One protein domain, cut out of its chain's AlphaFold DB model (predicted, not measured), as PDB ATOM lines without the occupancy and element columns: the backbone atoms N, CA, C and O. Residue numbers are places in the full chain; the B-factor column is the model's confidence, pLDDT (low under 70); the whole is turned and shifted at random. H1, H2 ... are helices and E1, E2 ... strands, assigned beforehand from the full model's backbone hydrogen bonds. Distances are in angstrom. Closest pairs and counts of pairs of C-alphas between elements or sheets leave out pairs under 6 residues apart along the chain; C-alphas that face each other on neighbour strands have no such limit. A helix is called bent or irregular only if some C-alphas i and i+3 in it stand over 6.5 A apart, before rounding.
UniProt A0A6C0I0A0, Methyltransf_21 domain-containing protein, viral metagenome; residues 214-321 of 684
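This is residues 214 to 321 of the 684 residues of the protein "Methyltransf_21 domain-containing protein" of viral metagenome (UniProt A0A6C0I0A0). The long helix H1 is the middle of this domain: a small sheet of three strands, E1, E3 and E2, lies along one side of it, and helix H3 crosses it on the side away from that sheet. A small hairpin, E4 and E5, leads into the short end helix H4, which packs on H3. The printed part has 108 residues with four named helices and five named strands, in the order E1 H1 E2 H2 E3 H3 E4 E5 H4; the larger sheet, E1 E3 E2, is parallel and the hairpin antiparallel. The class is mixed, helices and strands. The whole is compact, with a radius of gyration of the C-alphas of 13.3 A and spans of 37 by 36 by 23 A.

In the larger sheet, E1 is residues 214 to 216, beginning at C-alpha 214 (174.919, 171.914, 159.829); E3 is residues 275 to 278, and E2 is residues 255 to 258. H1, residues 222 to 238, is 24.4 A long and ends at C-alpha 238 (163.005, 169.493, 160.122). H3, residues 289 to 301, is 18.9 A long and irregular: C-alphas 290 and 293 are 8.3 A apart. H2 is residues 263 to 267, E4 305 to 307 and E5 314 to 316. H4, residues 317 to 321, ends at C-alpha 321 (168.258, 179.323, 140.807).

E3 is the inner strand, parallel to E1 at 26 degrees, with N 215 and O 276 2.9 A apart, and to E2 at 30 degrees, with N 256 and O 275 2.8 A apart. H1 is on this sheet, over E1, at a height over the sheet of 7.4 A, its local plane only just fitted, to 6 C-alphas; it runs along the strands, at 12 degrees to E1 on the local plane. H1 and the sheet make two layers, helix on one face. E1, H1, E2 is a split strand-helix-strand unit, with E3 between its strands and a left-handed crossover; E2, H2, E3 is a strand-helix-strand unit, its strands neighbours, with a right-handed crossover. Residues 230 to 237 of H1 touch H3, about perpendicular at 78 degrees; the closest C-alphas, of Leu 234 and Leu 295, are 7.1 A apart. H1 and H2 only just touch, with 3 pairs of C-alphas within 8 A; the closest, of Gln 238 and Leu 267, are 7.0 A apart. H3 touches H4, the closest C-alphas being those of Tyr 300 and Ile 321, 6.7 A. E4 and E5 form a hairpin, antiparallel at 156 degrees, with N 315 and O 306 2.9 A apart, and both are apart from H1. Every O i to N i+4 pair is within hydrogen-bond range in H1, H2 and H4, and 7 of 9 in H3.

The C-alphas farthest apart, of Ser 268 and Asn 311, are 38.3 A apart. The printed part has no cut. The link from H1 to E2, residues 239 to 254, is long. The mean pLDDT of the printed part is 88.3; residues 250 to 252, 269 and 271 to 273 are under 70.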
ATOM      1  N   ILE A 214     174.699 172.950 160.827       91.81
ATOM      2  CA  ILE A 214     174.919 171.914 159.829       91.81
ATOM      3  C   ILE A 214     175.693 172.506 158.660       91.81
ATOM      4  O   ILE A 214     175.434 173.617 158.208       91.81
ATOM      5  N   THR A 215     176.653 171.756 158.154       93.94
ATOM      6  CA  THR A 215     177.400 172.120 156.957       93.94
ATOM      7  C   THR A 215     177.731 170.872 156.155       93.94
ATOM      8  O   THR A 215     177.426 169.754 156.573       93.94
ATOM      9  N   PHE A 216     178.371 171.036 155.006       95.06
ATOM     10  CA  PHE A 216     178.820 169.919 154.192       95.06
ATOM     11  C   PHE A 216     180.250 170.120 153.716       95.06
ATOM     12  O   PHE A 216     180.702 171.229 153.441       95.06
ATOM     13  N   LYS A 217     180.961 169.006 153.575       92.75
ATOM     14  CA  LYS A 217     182.266 168.978 152.935       92.75
ATOM     15  C   LYS A 217     182.067 168.876 151.436       92.75
ATOM     16  O   LYS A 217     181.626 167.842 150.930       92.75
ATOM     17  N   LYS A 218     182.394 169.955 150.733       91.06
ATOM     18  CA  LYS A 218     182.226 170.054 149.285       91.06
ATOM     19  C   LYS A 218     182.972 168.925 148.567       91.06
ATOM     20  O   LYS A 218     184.200 168.841 148.638       91.06
ATOM     21  N   ILE A 219     182.236 168.078 147.851       88.81
ATOM     22  CA  ILE A 219     182.788 167.002 147.021       88.81
ATOM     23  C   ILE A 219     182.060 166.933 145.676       88.81
ATOM     24  O   ILE A 219     180.844 167.066 145.584       88.81
ATOM     25  N   GLY A 220     182.809 166.679 144.603       89.38
ATOM     26  CA  GLY A 220     182.251 166.594 143.252       89.38
ATOM     27  C   GLY A 220     182.003 167.959 142.596       89.38
ATOM     28  O   GLY A 220     182.736 168.923 142.820       89.38
ATOM     29  N   ARG A 221     181.014 168.013 141.696       91.12
ATOM     30  CA  ARG A 221     180.711 169.182 140.848       91.12
ATOM     31  C   ARG A 221     179.472 169.930 141.347       91.12
ATOM     32  O   ARG A 221     178.865 169.552 142.341       91.12
ATOM     33  N   ALA A 222     179.068 170.987 140.641       92.31
ATOM     34  CA  ALA A 222     177.949 171.847 141.037       92.31
ATOM     35  C   ALA A 222     176.659 171.080 141.383       92.31
ATOM     36  O   ALA A 222     176.061 171.356 142.414       92.31
ATOM     37  N   GLY A 223     176.266 170.079 140.581       93.94
ATOM     38  CA  GLY A 223     175.095 169.245 140.883       93.94
ATOM     39  C   GLY A 223     175.219 168.483 142.207       93.94
ATOM     40  O   GLY A 223     174.260 168.424 142.969       93.94
ATOM     41  N   ASN A 224     176.408 167.962 142.525       94.56
ATOM     42  CA  ASN A 224     176.681 167.310 143.807       94.56
ATOM     43  C   ASN A 224     176.552 168.301 144.968       94.56
ATOM     44  O   ASN A 224     175.803 168.045 145.904       94.56
ATOM     45  N   ASN A 225     177.208 169.457 144.864       95.31
ATOM     46  CA  ASN A 225     177.214 170.472 145.920       95.31
ATOM     47  C   ASN A 225     175.808 171.046 146.173       95.31
ATOM     48  O   ASN A 225     175.442 171.295 147.318       95.31
ATOM     49  N   LEU A 226     174.990 171.198 145.125       96.88
ATOM     50  CA  LEU A 226     173.586 171.606 145.251       96.88
ATOM     51  C   LEU A 226     172.753 170.577 146.025       96.88
ATOM     52  O   LEU A 226     171.926 170.965 146.845       96.88
ATOM     53  N   PHE A 227     172.994 169.278 145.821       96.69
ATOM     54  CA  PHE A 227     172.363 168.226 146.622       96.69
ATOM     55  C   PHE A 227     172.840 168.236 148.079       96.69
ATOM     56  O   PHE A 227     172.010 168.150 148.978       96.69
ATOM     57  N   GLN A 228     174.142 168.407 148.329       96.25
ATOM     58  CA  GLN A 228     174.675 168.515 149.693       96.25
ATOM     59  C   GLN A 228     174.074 169.711 150.445       96.25
ATOM     60  O   GLN A 228     173.650 169.587 151.595       96.25
ATOM     61  N   TYR A 229     173.968 170.859 149.773       97.06
ATOM     62  CA  TYR A 229     173.312 172.041 150.316       97.06
ATOM     63  C   TYR A 229     171.812 171.807 150.560       97.06
ATOM     64  O   TYR A 229     171.307 172.099 151.644       97.06
ATOM     65  N   MET A 230     171.095 171.226 149.592       96.94
ATOM     66  CA  MET A 230     169.671 170.903 149.732       96.94
ATOM     67  C   MET A 230     169.412 169.910 150.871       96.94
ATOM     68  O   MET A 230     168.415 170.045 151.578       96.94
ATOM     69  N   PHE A 231     170.323 168.965 151.111       96.12
ATOM     70  CA  PHE A 231     170.281 168.085 152.278       96.12
ATOM     71  C   PHE A 231     170.418 168.864 153.588       96.12
ATOM     72  O   PHE A 231     169.597 168.688 154.486       96.12
ATOM     73  N   CYS A 232     171.382 169.785 153.684       95.44
ATOM     74  CA  CYS A 232     171.511 170.655 154.856       95.44
ATOM     75  C   CYS A 232     170.216 171.439 155.108       95.44
ATOM     76  O   CYS A 232     169.741 171.503 156.240       95.44
ATOM     77  N   LYS A 233     169.597 171.976 154.049       95.12
ATOM     78  CA  LYS A 233     168.323 172.704 154.134       95.12
ATOM     79  C   LYS A 233     167.156 171.824 154.569       95.12
ATOM     80  O   LYS A 233     166.331 172.283 155.352       95.12
ATOM     81  N   LEU A 234     167.102 170.569 154.123       94.62
ATOM     82  CA  LEU A 234     166.119 169.602 154.607       94.62
ATOM     83  C   LEU A 234     166.253 169.391 156.123       94.62
ATOM     84  O   LEU A 234     165.249 169.401 156.830       94.62
ATOM     85  N   ILE A 235     167.479 169.261 156.638       91.94
ATOM     86  CA  ILE A 235     167.697 169.142 158.085       91.94
ATOM     87  C   ILE A 235     167.311 170.434 158.807       91.94
ATOM     88  O   ILE A 235     166.590 170.359 159.798       91.94
ATOM     89  N   CYS A 236     167.707 171.608 158.307       90.06
ATOM     90  CA  CYS A 236     167.278 172.897 158.865       90.06
ATOM     91  C   CYS A 236     165.749 173.034 158.915       90.06
ATOM     92  O   CYS A 236     165.215 173.581 159.869       90.06
ATOM     93  N   LEU A 237     165.038 172.525 157.906       89.12
ATOM     94  CA  LEU A 237     163.576 172.557 157.849       89.12
ATOM     95  C   LEU A 237     162.929 171.644 158.904       89.12
ATOM     96  O   LEU A 237     161.851 171.953 159.404       89.12
ATOM     97  N   GLN A 238     163.555 170.506 159.212       85.94
ATOM     98  CA  GLN A 238     163.005 169.493 160.122       85.94
ATOM     99  C   GLN A 238     163.515 169.610 161.565       85.94
ATOM    100  O   GLN A 238     163.056 168.886 162.447       85.94
ATOM    101  N   THR A 239     164.484 170.488 161.823       82.25
ATOM    102  CA  THR A 239     165.185 170.591 163.109       82.25
ATOM    103  C   THR A 239     165.479 172.054 163.458       82.25
ATOM    104  O   THR A 239     165.030 172.969 162.779       82.25
ATOM    105  N   ASN A 240     166.233 172.303 164.532       75.69
ATOM    106  CA  ASN A 240     166.689 173.643 164.913       75.69
ATOM    107  C   ASN A 240     168.098 173.991 164.393       75.69
ATOM    108  O   ASN A 240     168.673 174.989 164.828       75.69
ATOM    109  N   TYR A 241     168.670 173.163 163.514       85.25
ATOM    110  CA  TYR A 241     169.995 173.399 162.950       85.25
ATOM    111  C   TYR A 241     169.981 174.583 161.984       85.25
ATOM    112  O   TYR A 241     169.042 174.748 161.205       85.25
ATOM    113  N   GLN A 242     171.065 175.354 161.965       86.75
ATOM    114  CA  GLN A 242     171.286 176.382 160.947       86.75
ATOM    115  C   GLN A 242     172.430 176.006 160.017       86.75
ATOM    116  O   GLN A 242     173.433 175.442 160.444       86.75
ATOM    117  N   TYR A 243     172.275 176.311 158.731       92.31
ATOM    118  CA  TYR A 243     173.355 176.108 157.780       92.31
ATOM    119  C   TYR A 243     174.412 177.193 157.955       92.31
ATOM    120  O   TYR A 243     174.078 178.377 157.988       92.31
ATOM    121  N   ILE A 244     175.676 176.787 158.032       89.69
ATOM    122  CA  ILE A 244     176.824 177.696 158.025       89.69
ATOM    123  C   ILE A 244     177.846 177.155 157.015       89.69
ATOM    124  O   ILE A 244     178.103 175.946 157.016       89.69
ATOM    125  N   PRO A 245     178.431 177.990 156.134       91.44
ATOM    126  CA  PRO A 245     179.511 177.555 155.252       91.44
ATOM    127  C   PRO A 245     180.676 176.964 156.059       91.44
ATOM    128  O   PRO A 245     181.084 177.542 157.062       91.44
ATOM    129  N   LEU A 246     181.209 175.814 155.631       89.50
ATOM    130  CA  LEU A 246     182.222 175.054 156.379       89.50
ATOM    131  C   LEU A 246     183.450 175.906 156.731       89.50
ATOM    132  O   LEU A 246     184.013 175.779 157.813       89.50
ATOM    133  N   GLU A 247     183.855 176.782 155.819       85.69
ATOM    134  CA  GLU A 247     185.019 177.653 155.949       85.69
ATOM    135  C   GLU A 247     184.819 178.820 156.931       85.69
ATOM    136  O   GLU A 247     185.790 179.472 157.305       85.69
ATOM    137  N   GLU A 248     183.579 179.096 157.341       82.69
ATOM    138  CA  GLU A 248     183.244 180.132 158.328       82.69
ATOM    139  C   GLU A 248     183.167 179.576 159.759       82.69
ATOM    140  O   GLU A 248     182.886 180.319 160.699       82.69
ATOM    141  N   LEU A 249     183.414 178.276 159.935       79.88
ATOM    142  CA  LEU A 249     183.330 177.604 161.225       79.88
ATOM    143  C   LEU A 249     184.629 177.686 162.025       79.88
ATOM    144  O   LEU A 249     185.731 177.569 161.484       79.88
ATOM    145  N   ASP A 250     184.486 177.778 163.349       67.38
ATOM    146  CA  ASP A 250     185.576 177.482 164.273       67.38
ATOM    147  C   ASP A 250     185.721 175.959 164.404       67.38
ATOM    148  O   ASP A 250     184.887 175.264 164.985       67.38
ATOM    149  N   ILE A 251     186.805 175.428 163.841       61.31
ATOM    150  CA  ILE A 251     187.111 173.990 163.790       61.31
ATOM    151  C   ILE A 251     187.333 173.354 165.173       61.31
ATOM    152  O   ILE A 251     187.498 172.136 165.259       61.31
ATOM    153  N   ASN A 252     187.369 174.149 166.246       69.88
ATOM    154  CA  ASN A 252     187.523 173.651 167.611       69.88
ATOM    155  C   ASN A 252     186.203 173.176 168.242       69.88
ATOM    156  O   ASN A 252     186.237 172.518 169.284       69.88
ATOM    157  N   GLU A 253     185.050 173.482 167.640       73.81
ATOM    158  CA  GLU A 253     183.760 173.027 168.157       73.81
ATOM    159  C   GLU A 253     183.505 171.535 167.858       73.81
ATOM    160  O   GLU A 253     183.815 171.046 166.766       73.81
ATOM    161  N   PRO A 254     182.918 170.773 168.800       81.75
ATOM    162  CA  PRO A 254     182.623 169.361 168.587       81.75
ATOM    163  C   PRO A 254     181.540 169.175 167.515       81.75
ATOM    164  O   PRO A 254     180.468 169.778 167.580       81.75
ATOM    165  N   TYR A 255     181.801 168.284 166.558       87.62
ATOM    166  CA  TYR A 255     180.861 167.903 165.504       87.62
ATOM    167  C   TYR A 255     180.798 166.383 165.321       87.62
ATOM    168  O   TYR A 255     181.716 165.652 165.698       87.62
ATOM    169  N   ILE A 256     179.723 165.907 164.693       90.44
ATOM    170  CA  ILE A 256     179.653 164.565 164.114       90.44
ATOM    171  C   ILE A 256     179.658 164.624 162.590       90.44
ATOM    172  O   ILE A 256     179.209 165.598 161.982       90.44
ATOM    173  N   THR A 257     180.115 163.535 161.977       91.12
ATOM    174  CA  THR A 257     180.056 163.346 160.529       91.12
ATOM    175  C   THR A 257     178.881 162.460 160.144       91.12
ATOM    176  O   THR A 257     178.620 161.450 160.799       91.12
ATOM    177  N   ILE A 258     178.189 162.828 159.067       90.50
ATOM    178  CA  ILE A 258     176.991 162.141 158.578       90.50
ATOM    179  C   ILE A 258     177.161 161.732 157.112       90.50
ATOM    180  O   ILE A 258     177.679 162.505 156.298       90.50
ATOM    181  N   TYR A 259     176.674 160.532 156.778       91.06
ATOM    182  CA  TYR A 259     176.761 159.922 155.451       91.06
ATOM    183  C   TYR A 259     175.375 159.628 154.831       91.06
ATOM    184  O   TYR A 259     174.323 159.863 155.420       91.06
ATOM    185  N   GLU A 260     175.379 159.075 153.614       86.69
ATOM    186  CA  GLU A 260     174.233 158.875 152.701       86.69
ATOM    187  C   GLU A 260     172.972 158.200 153.300       86.69
ATOM    188  O   GLU A 260     171.858 158.360 152.787       86.69
ATOM    189  N   ASN A 261     173.138 157.396 154.356       83.44
ATOM    190  CA  ASN A 261     172.086 156.576 154.973       83.44
ATOM    191  C   ASN A 261     171.675 157.052 156.377       83.44
ATOM    192  O   ASN A 261     170.845 156.410 157.013       83.44
ATOM    193  N   ASP A 262     172.240 158.150 156.875       84.00
ATOM    194  CA  ASP A 262     172.056 158.571 158.267       84.00
ATOM    195  C   ASP A 262     170.877 159.546 158.470       84.00
ATOM    196  O   ASP A 262     170.657 160.008 159.588       84.00
ATOM    197  N   LEU A 263     170.083 159.840 157.429       81.62
ATOM    198  CA  LEU A 263     168.957 160.785 157.511       81.62
ATOM    199  C   LEU A 263     167.970 160.432 158.637       81.62
ATOM    200  O   LEU A 263     167.607 161.298 159.429       81.62
ATOM    201  N   GLU A 264     167.558 159.165 158.743       80.00
ATOM    202  CA  GLU A 264     166.600 158.733 159.771       80.00
ATOM    203  C   GLU A 264     167.140 158.918 161.196       80.00
ATOM    204  O   GLU A 264     166.375 159.247 162.102       80.00
ATOM    205  N   LYS A 265     168.455 158.784 161.406       78.88
ATOM    206  CA  LYS A 265     169.084 159.004 162.721       78.88
ATOM    207  C   LYS A 265     168.980 160.465 163.158       78.88
ATOM    208  O   LYS A 265     168.786 160.758 164.336       78.88
ATOM    209  N   ILE A 266     169.072 161.391 162.203       77.56
ATOM    210  CA  ILE A 266     168.917 162.826 162.470       77.56
ATOM    211  C   ILE A 266     167.451 163.146 162.756       77.56
ATOM    212  O   ILE A 266     167.141 163.748 163.780       77.56
ATOM    213  N   LEU A 267     166.544 162.710 161.877       75.75
ATOM    214  CA  LEU A 267     165.121 163.046 161.979       75.75
ATOM    215  C   LEU A 267     164.432 162.389 163.184       75.75
ATOM    216  O   LEU A 267     163.501 162.959 163.744       75.75
ATOM    217  N   SER A 268     164.900 161.219 163.626       76.38
ATOM    218  CA  SER A 268     164.420 160.571 164.857       76.38
ATOM    219  C   SER A 268     164.920 161.248 166.140       76.38
ATOM    220  O   SER A 268     164.455 160.914 167.233       76.38
ATOM    221  N   GLY A 269     165.851 162.203 166.030       68.94
ATOM    222  CA  GLY A 269     166.469 162.873 167.169       68.94
ATOM    223  C   GLY A 269     167.426 161.975 167.954       68.94
ATOM    224  O   GLY A 269     167.644 162.229 169.138       68.94
ATOM    225  N   GLU A 270     167.975 160.923 167.336       72.44
ATOM    226  CA  GLU A 270     169.062 160.122 167.916       72.44
ATOM    227  C   GLU A 270     170.345 160.966 168.040       72.44
ATOM    228  O   GLU A 270     171.083 160.865 169.019       72.44
ATOM    229  N   VAL A 271     170.550 161.884 167.090       69.62
ATOM    230  CA  VAL A 271     171.559 162.945 167.158       69.62
ATOM    231  C   VAL A 271     170.966 164.158 167.884       69.62
ATOM    232  O   VAL A 271     170.073 164.818 167.357       69.62
ATOM    233  N   LYS A 272     171.461 164.481 169.087       65.25
ATOM    234  CA  LYS A 272     171.067 165.696 169.829       65.25
ATOM    235  C   LYS A 272     172.279 166.540 170.195       65.25
ATOM    236  O   LYS A 272     173.248 166.016 170.732       65.25
ATOM    237  N   ASN A 273     172.147 167.857 170.024       64.25
ATOM    238  CA  ASN A 273     173.041 168.870 170.599       64.25
ATOM    239  C   ASN A 273     174.521 168.748 170.181       64.25
ATOM    240  O   ASN A 273     175.419 168.874 171.012       64.25
ATOM    241  N   THR A 274     174.787 168.467 168.904       81.44
ATOM    242  CA  THR A 274     176.141 168.527 168.335       81.44
ATOM    243  C   THR A 274     176.100 169.022 166.899       81.44
ATOM    244  O   THR A 274     175.185 168.684 166.150       81.44
ATOM    245  N   ASN A 275     177.103 169.798 166.502       87.88
ATOM    246  CA  ASN A 275     177.264 170.286 165.141       87.88
ATOM    247  C   ASN A 275     177.392 169.144 164.119       87.88
ATOM    248  O   ASN A 275     177.885 168.062 164.436       87.88
ATOM    249  N   ILE A 276     176.954 169.360 162.880       91.44
ATOM    250  CA  ILE A 276     176.929 168.322 161.842       91.44
ATOM    251  C   ILE A 276     177.785 168.735 160.646       91.44
ATOM    252  O   ILE A 276     177.598 169.812 160.083       91.44
ATOM    253  N   ILE A 277     178.658 167.826 160.204       93.31
ATOM    254  CA  ILE A 277     179.338 167.904 158.908       93.31
ATOM    255  C   ILE A 277     178.873 166.746 158.021       93.31
ATOM    256  O   ILE A 277     179.051 165.568 158.326       93.31
ATOM    257  N   CYS A 278     178.277 167.082 156.887       93.88
ATOM    258  CA  CYS A 278     177.815 166.132 155.890       93.88
ATOM    259  C   CYS A 278     178.951 165.764 154.915       93.88
ATOM    260  O   CYS A 278     179.478 166.636 154.223       93.88
ATOM    261  N   GLU A 279     179.311 164.478 154.821       92.62
ATOM    262  CA  GLU A 279     180.379 163.972 153.930       92.62
ATOM    263  C   GLU A 279     179.869 163.052 152.794       92.62
ATOM    264  O   GLU A 279     180.661 162.460 152.064       92.62
ATOM    265  N   GLY A 280     178.549 162.933 152.614       92.06
ATOM    266  CA  GLY A 280     177.911 162.219 151.497       92.06
ATOM    267  C   GLY A 280     177.529 163.120 150.316       92.06
ATOM    268  O   GLY A 280     177.746 164.335 150.347       92.06
ATOM    269  N   PHE A 281     176.921 162.527 149.284       93.38
ATOM    270  CA  PHE A 281     176.336 163.268 148.160       93.38
ATOM    271  C   PHE A 281     174.842 163.545 148.361       93.38
ATOM    272  O   PHE A 281     174.346 164.554 147.866       93.38
ATOM    273  N   PHE A 282     174.150 162.682 149.108       94.38
ATOM    274  CA  PHE A 282     172.736 162.780 149.483       94.38
ATOM    275  C   PHE A 282     171.788 162.762 148.275       94.38
ATOM    276  O   PHE A 282     170.808 163.499 148.221       94.38
ATOM    277  N   GLN A 283     172.052 161.916 147.278       94.31
ATOM    278  CA  GLN A 283     171.418 161.954 145.949       94.31
ATOM    279  C   GLN A 283     170.234 160.993 145.805       94.31
ATOM    280  O   GLN A 283     170.054 160.323 144.784       94.31
ATOM    281  N   LYS A 284     169.387 160.944 146.833       93.31
ATOM    282  CA  LYS A 284     168.165 160.133 146.856       93.31
ATOM    283  C   LYS A 284     166.945 161.035 146.806       93.31
ATOM    284  O   LYS A 284     166.649 161.731 147.774       93.31
ATOM    285  N   SER A 285     166.223 161.004 145.690       93.56
ATOM    286  CA  SER A 285     165.048 161.855 145.462       93.56
ATOM    287  C   SER A 285     164.001 161.729 146.569       93.56
ATOM    288  O   SER A 285     163.405 162.730 146.960       93.56
ATOM    289  N   ASP A 286     163.822 160.521 147.110       91.56
ATOM    290  CA  ASP A 286     162.794 160.199 148.109       91.56
ATOM    291  C   ASP A 286     162.941 161.020 149.407       91.56
ATOM    292  O   ASP A 286     161.958 161.212 150.119       91.56
ATOM    293  N   TYR A 287     164.130 161.566 149.692       92.25
ATOM    294  CA  TYR A 287     164.346 162.470 150.827       92.25
ATOM    295  C   TYR A 287     163.685 163.842 150.629       92.25
ATOM    296  O   TYR A 287     163.253 164.465 151.593       92.25
ATOM    297  N   TYR A 288     163.604 164.319 149.385       95.31
ATOM    298  CA  TYR A 288     163.270 165.711 149.068       95.31
ATOM    299  C   TYR A 288     161.858 165.886 148.526       95.31
ATOM    300  O   TYR A 288     161.234 166.914 148.782       95.31
ATOM    301  N   ILE A 289     161.341 164.899 147.783       95.31
ATOM    302  CA  ILE A 289     160.009 164.978 147.165       95.31
ATOM    303  C   ILE A 289     158.898 165.318 148.175       95.31
ATOM    304  O   ILE A 289     158.111 166.216 147.867       95.31
ATOM    305  N   PRO A 290     158.841 164.720 149.385       94.62
ATOM    306  CA  PRO A 290     157.809 165.062 150.368       94.62
ATOM    307  C   PRO A 290     157.848 166.521 150.847       94.62
ATOM    308  O   PRO A 290     156.827 167.043 151.280       94.62
ATOM    309  N   TYR A 291     159.010 167.175 150.753       94.69
ATOM    310  CA  TYR A 291     159.255 168.532 151.251       94.69
ATOM    311  C   TYR A 291     159.473 169.546 150.126       94.69
ATOM    312  O   TYR A 291     160.008 170.632 150.360       94.69
ATOM    313  N   ARG A 292     159.105 169.192 148.887       95.06
ATOM    314  CA  ARG A 292     159.443 169.980 147.699       95.06
ATOM    315  C   ARG A 292     158.993 171.432 147.826       95.06
ATOM    316  O   ARG A 292     159.820 172.309 147.642       95.06
ATOM    317  N   GLU A 293     157.739 171.694 148.182       93.81
ATOM    318  CA  GLU A 293     157.218 173.068 148.273       93.81
ATOM    319  C   GLU A 293     157.977 173.925 149.301       93.81
ATOM    320  O   GLU A 293     158.384 175.040 148.981       93.81
ATOM    321  N   GLN A 294     158.252 173.395 150.502       94.19
ATOM    322  CA  GLN A 294     159.015 174.131 151.521       94.19
ATOM    323  C   GLN A 294     160.469 174.360 151.096       94.19
ATOM    324  O   GLN A 294     161.026 175.433 151.318       94.19
ATOM    325  N   LEU A 295     161.093 173.358 150.468       95.94
ATOM    326  CA  LEU A 295     162.452 173.487 149.952       95.94
ATOM    327  C   LEU A 295     162.520 174.504 148.813       95.94
ATOM    328  O   LEU A 295     163.477 175.266 148.764       95.94
ATOM    329  N   LEU A 296     161.526 174.556 147.922       95.56
ATOM    330  CA  LEU A 296     161.467 175.574 146.874       95.56
ATOM    331  C   LEU A 296     161.406 176.977 147.475       95.56
ATOM    332  O   LEU A 296     162.172 177.829 147.036       95.56
ATOM    333  N   ASP A 297     160.558 177.214 148.474       92.19
ATOM    334  CA  ASP A 297     160.472 178.522 149.134       92.19
ATOM    335  C   ASP A 297     161.847 178.963 149.665       92.19
ATOM    336  O   ASP A 297     162.382 179.978 149.221       92.19
ATOM    337  N   ILE A 298     162.496 178.106 150.462       93.00
ATOM    338  CA  ILE A 298     163.848 178.342 150.996       93.00
ATOM    339  C   ILE A 298     164.863 178.607 149.876       93.00
ATOM    340  O   ILE A 298     165.662 179.539 149.951       93.00
ATOM    341  N   LEU A 299     164.868 177.765 148.841       95.38
ATOM    342  CA  LEU A 299     165.829 177.837 147.745       95.38
ATOM    343  C   LEU A 299     165.663 179.126 146.925       95.38
ATOM    344  O   LEU A 299     166.660 179.709 146.511       95.38
ATOM    345  N   TYR A 300     164.439 179.608 146.707       94.38
ATOM    346  CA  TYR A 300     164.199 180.829 145.932       94.38
ATOM    347  C   TYR A 300     164.419 182.128 146.726       94.38
ATOM    348  O   TYR A 300     164.607 183.170 146.095       94.38
ATOM    349  N   THR A 301     164.410 182.091 148.062       89.50
ATOM    350  CA  THR A 301     164.570 183.284 148.918       89.50
ATOM    351  C   THR A 301     165.925 183.384 149.619       89.50
ATOM    352  O   THR A 301     166.207 184.400 150.253       89.50
ATOM    353  N   THR A 302     166.754 182.341 149.562       91.31
ATOM    354  CA  THR A 302     168.036 182.313 150.274       91.31
ATOM    355  C   THR A 302     169.114 183.187 149.618       91.31
ATOM    356  O   THR A 302     169.303 183.182 148.402       91.31
ATOM    357  N   GLU A 303     169.883 183.884 150.458       91.94
ATOM    358  CA  GLU A 303     171.123 184.595 150.099       91.94
ATOM    359  C   GLU A 303     172.381 183.817 150.526       91.94
ATOM    360  O   GLU A 303     173.494 184.349 150.560       91.94
ATOM    361  N   GLU A 304     172.211 182.548 150.891       93.88
ATOM    362  CA  GLU A 304     173.299 181.694 151.346       93.88
ATOM    363  C   GLU A 304     174.218 181.288 150.186       93.88
ATOM    364  O   GLU A 304     173.907 181.415 148.994       93.88
ATOM    365  N   TYR A 305     175.399 180.812 150.561       94.25
ATOM    366  CA  TYR A 305     176.464 180.428 149.649       94.25
ATOM    367  C   TYR A 305     177.307 179.305 150.256       94.25
ATOM    368  O   TYR A 305     177.180 178.955 151.430       94.25
ATOM    369  N   TRP A 306     178.203 178.752 149.450       93.06
ATOM    370  CA  TRP A 306     179.382 178.032 149.932       93.06
ATOM    371  C   TRP A 306     180.641 178.703 149.380       93.06
ATOM    372  O   TRP A 306     180.569 179.464 148.406       93.06
ATOM    373  N   ILE A 307     181.796 178.432 149.986       89.12
ATOM    374  CA  ILE A 307     183.081 178.896 149.461       89.12
ATOM    375  C   ILE A 307     183.602 177.875 148.443       89.12
ATOM    376  O   ILE A 307     183.597 176.665 148.661       89.12
ATOM    377  N   ASP A 308     183.959 178.353 147.254       81.69
ATOM    378  CA  ASP A 308     184.254 177.503 146.102       81.69
ATOM    379  C   ASP A 308     185.719 177.071 146.037       81.69
ATOM    380  O   ASP A 308     186.013 175.983 145.536       81.69
ATOM    381  N   ASP A 309     186.632 177.911 146.522       76.56
ATOM    382  CA  ASP A 309     188.071 177.713 146.407       76.56
ATOM    383  C   ASP A 309     188.858 178.313 147.584       76.56
ATOM    384  O   ASP A 309     188.332 179.036 148.430       76.56
ATOM    385  N   SER A 310     190.164 178.033 147.611       71.62
ATOM    386  CA  SER A 310     191.097 178.537 148.627       71.62
ATOM    387  C   SER A 310     191.249 180.060 148.639       71.62
ATOM    388  O   SER A 310     191.866 180.592 149.557       71.62
ATOM    389  N   ASN A 311     190.737 180.761 147.623       77.25
ATOM    390  CA  ASN A 311     190.785 182.219 147.541       77.25
ATOM    391  C   ASN A 311     189.572 182.875 148.218       77.25
ATOM    392  O   ASN A 311     189.488 184.101 148.244       77.25
ATOM    393  N   GLY A 312     188.637 182.085 148.758       80.38
ATOM    394  CA  GLY A 312     187.460 182.606 149.449       80.38
ATOM    395  C   GLY A 312     186.324 183.017 148.510       80.38
ATOM    396  O   GLY A 312     185.438 183.767 148.922       80.38
ATOM    397  N   ASN A 313     186.324 182.562 147.250       88.25
ATOM    398  CA  ASN A 313     185.275 182.929 146.301       88.25
ATOM    399  C   ASN A 313     183.926 182.319 146.702       88.25
ATOM    400  O   ASN A 313     183.790 181.102 146.807       88.25
ATOM    401  N   LYS A 314     182.906 183.162 146.882       92.25
ATOM    402  CA  LYS A 314     181.552 182.730 147.256       92.25
ATOM    403  C   LYS A 314     180.757 182.290 146.027       92.25
ATOM    404  O   LYS A 314     180.726 182.992 145.016       92.25
ATOM    405  N   LYS A 315     180.069 181.152 146.124       93.00
ATOM    406  CA  LYS A 315     179.069 180.690 145.150       93.00
ATOM    407  C   LYS A 315     177.688 180.811 145.762       93.00
ATOM    408  O   LYS A 315     177.313 180.001 146.606       93.00
ATOM    409  N   TYR A 316     176.947 181.824 145.332       95.38
ATOM    410  CA  TYR A 316     175.605 182.072 145.831       95.38
ATOM    411  C   TYR A 316     174.609 181.079 145.244       95.38
ATOM    412  O   TYR A 316     174.580 180.834 144.037       95.38
ATOM    413  N   ILE A 317     173.744 180.546 146.105       96.00
ATOM    414  CA  ILE A 317     172.693 179.602 145.715       96.00
ATOM    415  C   ILE A 317     171.729 180.246 144.713       96.00
ATOM    416  O   ILE A 317     171.380 179.634 143.700       96.00
ATOM    417  N   ARG A 318     171.387 181.522 144.932       95.19
ATOM    418  CA  ARG A 318     170.533 182.302 144.030       95.19
ATOM    419  C   ARG A 318     171.063 182.399 142.600       95.19
ATOM    420  O   ARG A 318     170.254 182.506 141.687       95.19
ATOM    421  N   ASP A 319     172.373 182.312 142.365       95.06
ATOM    422  CA  ASP A 319     172.911 182.376 141.001       95.06
ATOM    423  C   ASP A 319     172.518 181.121 140.204       95.06
ATOM    424  O   ASP A 319     172.176 181.211 139.027       95.06
ATOM    425  N   PHE A 320     172.458 179.950 140.847       94.62
ATOM    426  CA  PHE A 320     171.998 178.716 140.198       94.62
ATOM    427  C   PHE A 320     170.487 178.704 139.938       94.62
ATOM    428  O   PHE A 320     170.016 178.055 139.007       94.62
ATOM    429  N   ILE A 321     169.722 179.410 140.772       94.81
ATOM    430  CA  ILE A 321     168.258 179.323 140.807       94.81
ATOM    431  C   ILE A 321     167.592 180.450 140.028       94.81
ATOM    432  O   ILE A 321     166.561 180.207 139.409       94.81
TER     433      ILE A 321